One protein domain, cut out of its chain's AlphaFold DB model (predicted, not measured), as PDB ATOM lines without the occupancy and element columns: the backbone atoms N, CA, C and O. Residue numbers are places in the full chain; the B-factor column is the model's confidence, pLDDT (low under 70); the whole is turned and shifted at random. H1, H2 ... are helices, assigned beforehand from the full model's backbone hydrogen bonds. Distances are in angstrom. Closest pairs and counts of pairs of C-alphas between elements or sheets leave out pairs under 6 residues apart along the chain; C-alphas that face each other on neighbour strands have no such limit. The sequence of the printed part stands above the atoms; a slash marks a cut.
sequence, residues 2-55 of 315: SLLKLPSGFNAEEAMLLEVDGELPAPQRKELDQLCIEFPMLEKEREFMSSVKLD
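What this domain is: This is residues 2 to 55 of the 315 residues of an uncharacterized protein of Chitinophagaceae bacterium (UniProt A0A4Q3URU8). Two long helices, H2 and H3, meet near their ends at a corner and open out as a V, and the shorter helix H1 packs on both of them, touching H2 with its closest approach at Ala 15 and H3 at Val 20. The centres of the three helices make a triangle. The printed part has 54 residues with three named helices, in the order H1, H2, H3 along the chain, and no named strand; the class is all helix. It is compact, with a radius of gyration of the C-alphas of 10.3 A, and the C-alphas span 30 by 22 by 17 A.

Where its parts are: Start at C-alpha 2, at (5.862, 35.607, -23.071), and read through the stretch before the first named helix. Find C-alpha 12 at (-0.303, 36.658, -19.437); there H1 begins, and it runs over residues 12 to 21, 14.3 A from first to last C-alpha. Next look for Ala 26, with its C-alpha at (-12.992, 36.459, -11.147), where H2 begins; it holds residues 26 to 38 and is 19.0 A long from first to last C-alpha. H3 follows with residues 40 to 52, 19.3 A from first to last C-alpha, and ends with C-alpha 52 at (-10.604, 32.622, -32.776).

How they stand to each other: Begin with H1 and look across to H2: they touch, and the closest C-alphas, those of Ala 15 and Leu 32, are 7.1 A apart. H2 touches H1 with residues 28 to 32 alone. The two run opposite ways at a steep tilt of 51 degrees. Farther along H1 you reach Val 20, whose C-alpha is 6.0 A from that of Ser 50, the closest pair between H1 and H3, which touch. H3 touches H1 with residues 46 to 50 alone. H1 and H3 run the same way at a shallow tilt of 34 degrees, only just short of steep. Now go to the link between H2 and H3: these helices touch only at the corner, through residues 35 to 37 of H2 and 42 to 43 of H3, and their closest C-alphas, those of Cys 36 and Glu 43, are 5.3 A apart. They run opposite ways at a steep tilt of 54 degrees. In H1 and H2 every O i to N i+4 pair is within hydrogen-bond range; in H3 it is 8 of 9.

The domain as a whole: The two C-alphas farthest apart are those of Pro 7 and Asp 55, at 30.5 A. The printed part has no cut from residue 2 to 55. The links from H1 to H2, of 4 residues, and from H2 to H3, of 1 residue, are both tight. The mean pLDDT of the printed part is 95.0, and residue 2 is the one printed residue under 70.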
ATOM      1  N   SER A   2       5.852  36.785 -23.962       63.06
ATOM      2  CA  SER A   2       5.862  35.607 -23.071       63.06
ATOM      3  C   SER A   2       6.527  35.752 -21.687       63.06
ATOM      4  O   SER A   2       6.614  34.778 -20.946       63.06
ATOM      5  N   LEU A   3       7.005  36.940 -21.308       82.50
ATOM      6  CA  LEU A   3       7.652  37.183 -20.011       82.50
ATOM      7  C   LEU A   3       6.761  37.921 -19.007       82.50
ATOM      8  O   LEU A   3       7.138  38.029 -17.841       82.50
ATOM      9  N   LEU A   4       5.603  38.436 -19.431       91.25
ATOM     10  CA  LEU A   4       4.681  39.103 -18.517       91.25
ATOM     11  C   LEU A   4       3.924  38.053 -17.702       91.25
ATOM     12  O   LEU A   4       3.289  37.153 -18.254       91.25
ATOM     13  N   LYS A   5       4.016  38.175 -16.378       95.00
ATOM     14  CA  LYS A   5       3.365  37.288 -15.414       95.00
ATOM     15  C   LYS A   5       2.399  38.074 -14.551       95.00
ATOM     16  O   LYS A   5       2.706  39.183 -14.120       95.00
ATOM     17  N   LEU A   6       1.255  37.465 -14.280       93.06
ATOM     18  CA  LEU A   6       0.296  37.970 -13.316       93.06
ATOM     19  C   LEU A   6       0.836  37.770 -11.888       93.06
ATOM     20  O   LEU A   6       1.622  36.845 -11.649       93.06
ATOM     21  N   PRO A   7       0.378  38.574 -10.912       93.56
ATOM     22  CA  PRO A   7       0.683  38.374  -9.493       93.56
ATOM     23  C   PRO A   7       0.327  36.969  -8.986       93.56
ATOM     24  O   PRO A   7       1.018  36.418  -8.133       93.56
ATOM     25  N   SER A   8      -0.727  36.375  -9.549       90.88
ATOM     26  CA  SER A   8      -1.154  34.996  -9.295       90.88
ATOM     27  C   SER A   8      -0.187  33.916  -9.807       90.88
ATOM     28  O   SER A   8      -0.343  32.750  -9.448       90.88
ATOM     29  N   GLY A   9       0.829  34.281 -10.596       94.19
ATOM     30  CA  GLY A   9       1.874  33.385 -11.099       94.19
ATOM     31  C   GLY A   9       1.639  32.850 -12.514       94.19
ATOM     32  O   GLY A   9       2.562  32.270 -13.087       94.19
ATOM     33  N   PHE A  10       0.455  33.079 -13.091       93.56
ATOM     34  CA  PHE A  10       0.154  32.729 -14.479       93.56
ATOM     35  C   PHE A  10       0.905  33.625 -15.457       93.56
ATOM     36  O   PHE A  10       1.120  34.812 -15.201       93.56
ATOM     37  N   ASN A  11       1.272  33.072 -16.609       95.88
ATOM     38  CA  ASN A  11       1.745  33.888 -17.721       95.88
ATOM     39  C   ASN A  11       0.555  34.646 -18.333       95.88
ATOM     40  O   ASN A  11      -0.568  34.147 -18.312       95.88
ATOM     41  N   ALA A  12       0.781  35.840 -18.883       96.12
ATOM     42  CA  ALA A  12      -0.303  36.658 -19.437       96.12
ATOM     43  C   ALA A  12      -1.084  35.942 -20.552       96.12
ATOM     44  O   ALA A  12      -2.308  35.978 -20.568       96.12
ATOM     45  N   GLU A  13      -0.377  35.240 -21.437       95.44
ATOM     46  CA  GLU A  13      -0.965  34.454 -22.528       95.44
ATOM     47  C   GLU A  13      -1.823  33.292 -22.013       95.44
ATOM     48  O   GLU A  13      -2.949  33.092 -22.461       95.44
ATOM     49  N   GLU A  14      -1.329  32.573 -21.003       95.81
ATOM     50  CA  GLU A  14      -2.062  31.490 -20.345       95.81
ATOM     51  C   GLU A  14      -3.332  32.014 -19.664       95.81
ATOM     52  O   GLU A  14      -4.401  31.423 -19.804       95.81
ATOM     53  N   ALA A  15      -3.247  33.164 -18.989       97.19
ATOM     54  CA  ALA A  15      -4.407  33.809 -18.387       97.19
ATOM     55  C   ALA A  15      -5.439  34.246 -19.443       97.19
ATOM     56  O   ALA A  15      -6.631  34.028 -19.236       97.19
ATOM     57  N   MET A  16      -5.005  34.804 -20.582       97.25
ATOM     58  CA  MET A  16      -5.900  35.146 -21.698       97.25
ATOM     59  C   MET A  16      -6.584  33.902 -22.276       97.25
ATOM     60  O   MET A  16      -7.788  33.927 -22.515       97.25
ATOM     61  N   LEU A  17      -5.858  32.791 -22.441       96.44
ATOM     62  CA  LEU A  17      -6.432  31.533 -22.925       96.44
ATOM     63  C   LEU A  17      -7.507  30.997 -21.963       96.44
ATOM     64  O   LEU A  17      -8.627  30.705 -22.380       96.44
ATOM     65  N   LEU A  18      -7.207  30.970 -20.660       97.06
ATOM     66  CA  LEU A  18      -8.163  30.571 -19.623       97.06
ATOM     67  C   LEU A  18      -9.369  31.520 -19.546       97.06
ATOM     68  O   LEU A  18     -10.476  31.092 -19.213       97.06
ATOM     69  N   GLU A  19      -9.193  32.816 -19.821       97.25
ATOM     70  CA  GLU A  19     -10.299  33.773 -19.901       97.25
ATOM     71  C   GLU A  19     -11.215  33.456 -21.088       97.25
ATOM     72  O   GLU A  19     -12.436  33.387 -20.911       97.25
ATOM     73  N   VAL A  20     -10.630  33.212 -22.266       96.12
ATOM     74  CA  VAL A  20     -11.347  32.843 -23.494       96.12
ATOM     75  C   VAL A  20     -12.142  31.553 -23.285       96.12
ATOM     76  O   VAL A  20     -13.315  31.504 -23.662       96.12
ATOM     77  N   ASP A  21     -11.588  30.557 -22.596       95.31
ATOM     78  CA  ASP A  21     -12.297  29.311 -22.266       95.31
ATOM     79  C   ASP A  21     -13.333  29.473 -21.137       95.31
ATOM     80  O   ASP A  21     -14.249  28.659 -20.983       95.31
ATOM     81  N   GLY A  22     -13.274  30.584 -20.399       95.75
ATOM     82  CA  GLY A  22     -14.156  30.880 -19.272       95.75
ATOM     83  C   GLY A  22     -13.738  30.205 -17.965       95.75
ATOM     84  O   GLY A  22     -14.504  30.235 -17.002       95.75
ATOM     85  N   GLU A  23     -12.532  29.645 -17.915       97.38
ATOM     86  CA  GLU A  23     -11.956  28.942 -16.766       97.38
ATOM     87  C   GLU A  23     -11.211  29.880 -15.807       97.38
ATOM     88  O   GLU A  23     -11.017  29.541 -14.638       97.38
ATOM     89  N   LEU A  24     -10.848  31.092 -16.249       97.69
ATOM     90  CA  LEU A  24     -10.167  32.056 -15.386       97.69
ATOM     91  C   LEU A  24     -11.127  32.586 -14.295       97.69
ATOM     92  O   LEU A  24     -12.178  33.152 -14.629       97.69
ATOM     93  N   PRO A  25     -10.807  32.457 -12.996       97.56
ATOM     94  CA  PRO A  25     -11.642  32.938 -11.903       97.56
ATOM     95  C   PRO A  25     -11.662  34.474 -11.815       97.56
ATOM     96  O   PRO A  25     -10.723  35.173 -12.198       97.56
ATOM     97  N   ALA A  26     -12.740  35.017 -11.240       97.62
ATOM     98  CA  ALA A  26     -12.992  36.459 -11.147       97.62
ATOM     99  C   ALA A  26     -11.847  37.334 -10.573       97.62
ATOM    100  O   ALA A  26     -11.659  38.431 -11.099       97.62
ATOM    101  N   PRO A  27     -11.088  36.942  -9.524       97.06
ATOM    102  CA  PRO A  27      -9.972  37.763  -9.045       97.06
ATOM    103  C   PRO A  27      -8.837  37.880 -10.073       97.06
ATOM    104  O   PRO A  27      -8.310  38.970 -10.260       97.06
ATOM    105  N   GLN A  28      -8.514  36.795 -10.781       97.44
ATOM    106  CA  GLN A  28      -7.419  36.758 -11.757       97.44
ATOM    107  C   GLN A  28      -7.780  37.503 -13.046       97.44
ATOM    108  O   GLN A  28      -6.922  38.153 -13.631       97.44
ATOM    109  N   ARG A  29      -9.065  37.518 -13.439       97.88
ATOM    110  CA  ARG A  29      -9.542  38.392 -14.528       97.88
ATOM    111  C   ARG A  29      -9.255  39.867 -14.256       97.88
ATOM    112  O   ARG A  29      -8.797  40.565 -15.145       97.88
ATOM    113  N   LYS A  30      -9.441  40.331 -13.015       97.94
ATOM    114  CA  LYS A  30      -9.131  41.725 -12.653       97.94
ATOM    115  C   LYS A  30      -7.638  42.039 -12.750       97.94
ATOM    116  O   LYS A  30      -7.287  43.156 -13.114       97.94
ATOM    117  N   GLU A  31      -6.775  41.083 -12.404       97.62
ATOM    118  CA  GLU A  31      -5.323  41.220 -12.582       97.62
ATOM    119  C   GLU A  31      -4.967  41.319 -14.071       97.62
ATOM    120  O   GLU A  31      -4.188  42.185 -14.461       97.62
ATOM    121  N   LEU A  32      -5.587  40.480 -14.909       97.56
ATOM    122  CA  LEU A  32      -5.412  40.515 -16.359       97.56
ATOM    123  C   LEU A  32      -5.915  41.831 -16.974       97.56
ATOM    124  O   LEU A  32      -5.225  42.415 -17.805       97.56
ATOM    125  N   ASP A  33      -7.067  42.341 -16.528       97.62
ATOM    126  CA  ASP A  33      -7.611  43.629 -16.974       97.62
ATOM    127  C   ASP A  33      -6.676  44.796 -16.616       97.62
ATOM    128  O   ASP A  33      -6.439  45.679 -17.439       97.62
ATOM    129  N   GLN A  34      -6.095  44.794 -15.409       97.50
ATOM    130  CA  GLN A  34      -5.094  45.792 -15.009       97.50
ATOM    131  C   GLN A  34      -3.846  45.724 -15.893       97.50
ATOM    132  O   GLN A  34      -3.341  46.763 -16.318       97.50
ATOM    133  N   LEU A  35      -3.391  44.511 -16.216       96.69
ATOM    134  CA  LEU A  35      -2.256  44.304 -17.106       96.69
ATOM    135  C   LEU A  35      -2.556  44.793 -18.534       96.69
ATOM    136  O   LEU A  35      -1.690  45.385 -19.170       96.69
ATOM    137  N   CYS A  36      -3.786  44.618 -19.025       96.69
ATOM    138  CA  CYS A  36      -4.204  45.139 -20.331       96.69
ATOM    139  C   CYS A  36      -4.238  46.678 -20.365       96.69
ATOM    140  O   CYS A  36      -3.877  47.267 -21.381       96.69
ATOM    141  N   ILE A  37      -4.615  47.335 -19.258       97.44
ATOM    142  CA  ILE A  37      -4.569  48.805 -19.135       97.44
ATOM    143  C   ILE A  37      -3.122  49.314 -19.191       97.44
ATOM    144  O   ILE A  37      -2.852  50.344 -19.809       97.44
ATOM    145  N   GLU A  38      -2.191  48.607 -18.547       97.06
ATOM    146  CA  GLU A  38      -0.767  48.962 -18.553       97.06
ATOM    147  C   GLU A  38      -0.114  48.699 -19.920       97.06
ATOM    148  O   GLU A  38       0.700  49.495 -20.394       97.06
ATOM    149  N   PHE A  39      -0.514  47.613 -20.587       96.62
ATOM    150  CA  PHE A  39       0.036  47.173 -21.865       96.62
ATOM    151  C   PHE A  39      -1.061  47.077 -22.939       96.62
ATOM    152  O   PHE A  39      -1.563  45.986 -23.208       96.62
ATOM    153  N   PRO A  40      -1.376  48.166 -23.667       95.62
ATOM    154  CA  PRO A  40      -2.436  48.167 -24.686       95.62
ATOM    155  C   PRO A  40      -2.177  47.218 -25.869       95.62
ATOM    156  O   PRO A  40      -3.072  46.936 -26.662       95.62
ATOM    157  N   MET A  41      -0.951  46.705 -26.024       95.69
ATOM    158  CA  MET A  41      -0.668  45.656 -27.007       95.69
ATOM    159  C   MET A  41      -1.266  44.298 -26.601       95.69
ATOM    160  O   MET A  41      -1.679  43.559 -27.491       95.69
ATOM    161  N   LEU A  42      -1.375  43.999 -25.298       95.94
ATOM    162  CA  LEU A  42      -2.046  42.791 -24.800       95.94
ATOM    163  C   LEU A  42      -3.545  42.828 -25.085       95.94
ATOM    164  O   LEU A  42      -4.131  41.796 -25.377       95.94
ATOM    165  N   GLU A  43      -4.170  44.005 -25.049       96.38
ATOM    166  CA  GLU A  43      -5.596  44.129 -25.354       96.38
ATOM    167  C   GLU A  43      -5.909  43.686 -26.792       96.38
ATOM    168  O   GLU A  43      -6.874  42.957 -27.017       96.38
ATOM    169  N   LYS A  44      -5.042  44.038 -27.752       96.62
ATOM    170  CA  LYS A  44      -5.163  43.581 -29.148       96.62
ATOM    171  C   LYS A  44      -4.984  42.072 -29.286       96.62
ATOM    172  O   LYS A  44      -5.666  41.440 -30.084       96.62
ATOM    173  N   GLU A  45      -4.052  41.500 -28.530       96.12
ATOM    174  CA  GLU A  45      -3.818  40.054 -28.512       96.12
ATOM    175  C   GLU A  45      -5.012  39.314 -27.895       96.12
ATOM    176  O   GLU A  45      -5.496  38.337 -28.466       96.12
ATOM    177  N   ARG A  46      -5.578  39.846 -26.805       96.69
ATOM    178  CA  ARG A  46      -6.806  39.342 -26.182       96.69
ATOM    179  C   ARG A  46      -7.992  39.375 -27.145       96.69
ATOM    180  O   ARG A  46      -8.745  38.404 -27.229       96.69
ATOM    181  N   GLU A  47      -8.164  40.476 -27.875       96.88
ATOM    182  CA  GLU A  47      -9.202  40.612 -28.903       96.88
ATOM    183  C   GLU A  47      -9.004  39.584 -30.025       96.88
ATOM    184  O   GLU A  47      -9.945  38.880 -30.399       96.88
ATOM    185  N   PHE A  48      -7.766  39.420 -30.499       96.44
ATOM    186  CA  PHE A  48      -7.419  38.416 -31.501       96.44
ATOM    187  C   PHE A  48      -7.749  36.995 -31.026       96.44
ATOM    188  O   PHE A  48      -8.443  36.266 -31.733       96.44
ATOM    189  N   MET A  49      -7.351  36.605 -29.813       96.00
ATOM    190  CA  MET A  49      -7.678  35.287 -29.254       96.00
ATOM    191  C   MET A  49      -9.191  35.089 -29.098       96.00
ATOM    192  O   MET A  49      -9.712  34.015 -29.395       96.00
ATOM    193  N   SER A  50      -9.914  36.138 -28.700       94.81
ATOM    194  CA  SER A  50     -11.375  36.099 -28.579       94.81
ATOM    195  C   SER A  50     -12.062  35.886 -29.931       94.81
ATOM    196  O   SER A  50     -13.085  35.210 -29.986       94.81
ATOM    197  N   SER A  51     -11.487  36.400 -31.024       94.81
ATOM    198  CA  SER A  51     -12.005  36.204 -32.388       94.81
ATOM    199  C   SER A  51     -11.822  34.780 -32.927       94.81
ATOM    200  O   SER A  51     -12.577  34.351 -33.795       94.81
ATOM    201  N   VAL A  52     -10.848  34.028 -32.401       93.81
ATOM    202  CA  VAL A  52     -10.604  32.622 -32.776       93.81
ATOM    203  C   VAL A  52     -11.577  31.675 -32.067       93.81
ATOM    204  O   VAL A  52     -11.751  30.525 -32.477       93.81
ATOM    205  N   LYS A  53     -12.247  32.142 -31.008       93.44
ATOM    206  CA  LYS A  53     -13.230  31.344 -30.284       93.44
ATOM    207  C   LYS A  53     -14.444  31.070 -31.171       93.44
ATOM    208  O   LYS A  53     -15.216  31.971 -31.483       93.44
ATOM    209  N   LEU A  54     -14.638  29.799 -31.513       90.31
ATOM    210  CA  LEU A  54     -15.846  29.336 -32.192       90.31
ATOM    211  C   LEU A  54     -17.062  29.540 -31.285       90.31
ATOM    212  O   LEU A  54     -17.068  29.109 -30.124       90.31
ATOM    213  N   ASP A  55     -18.098  30.190 -31.814       89.88
ATOM    214  CA  ASP A  55     -19.355  30.336 -31.094       89.88
ATOM    215  C   ASP A  55     -20.004  28.955 -30.927       89.88
ATOM    216  O   ASP A  55     -20.124  28.175 -31.870       89.88
TER     217      ASP A  55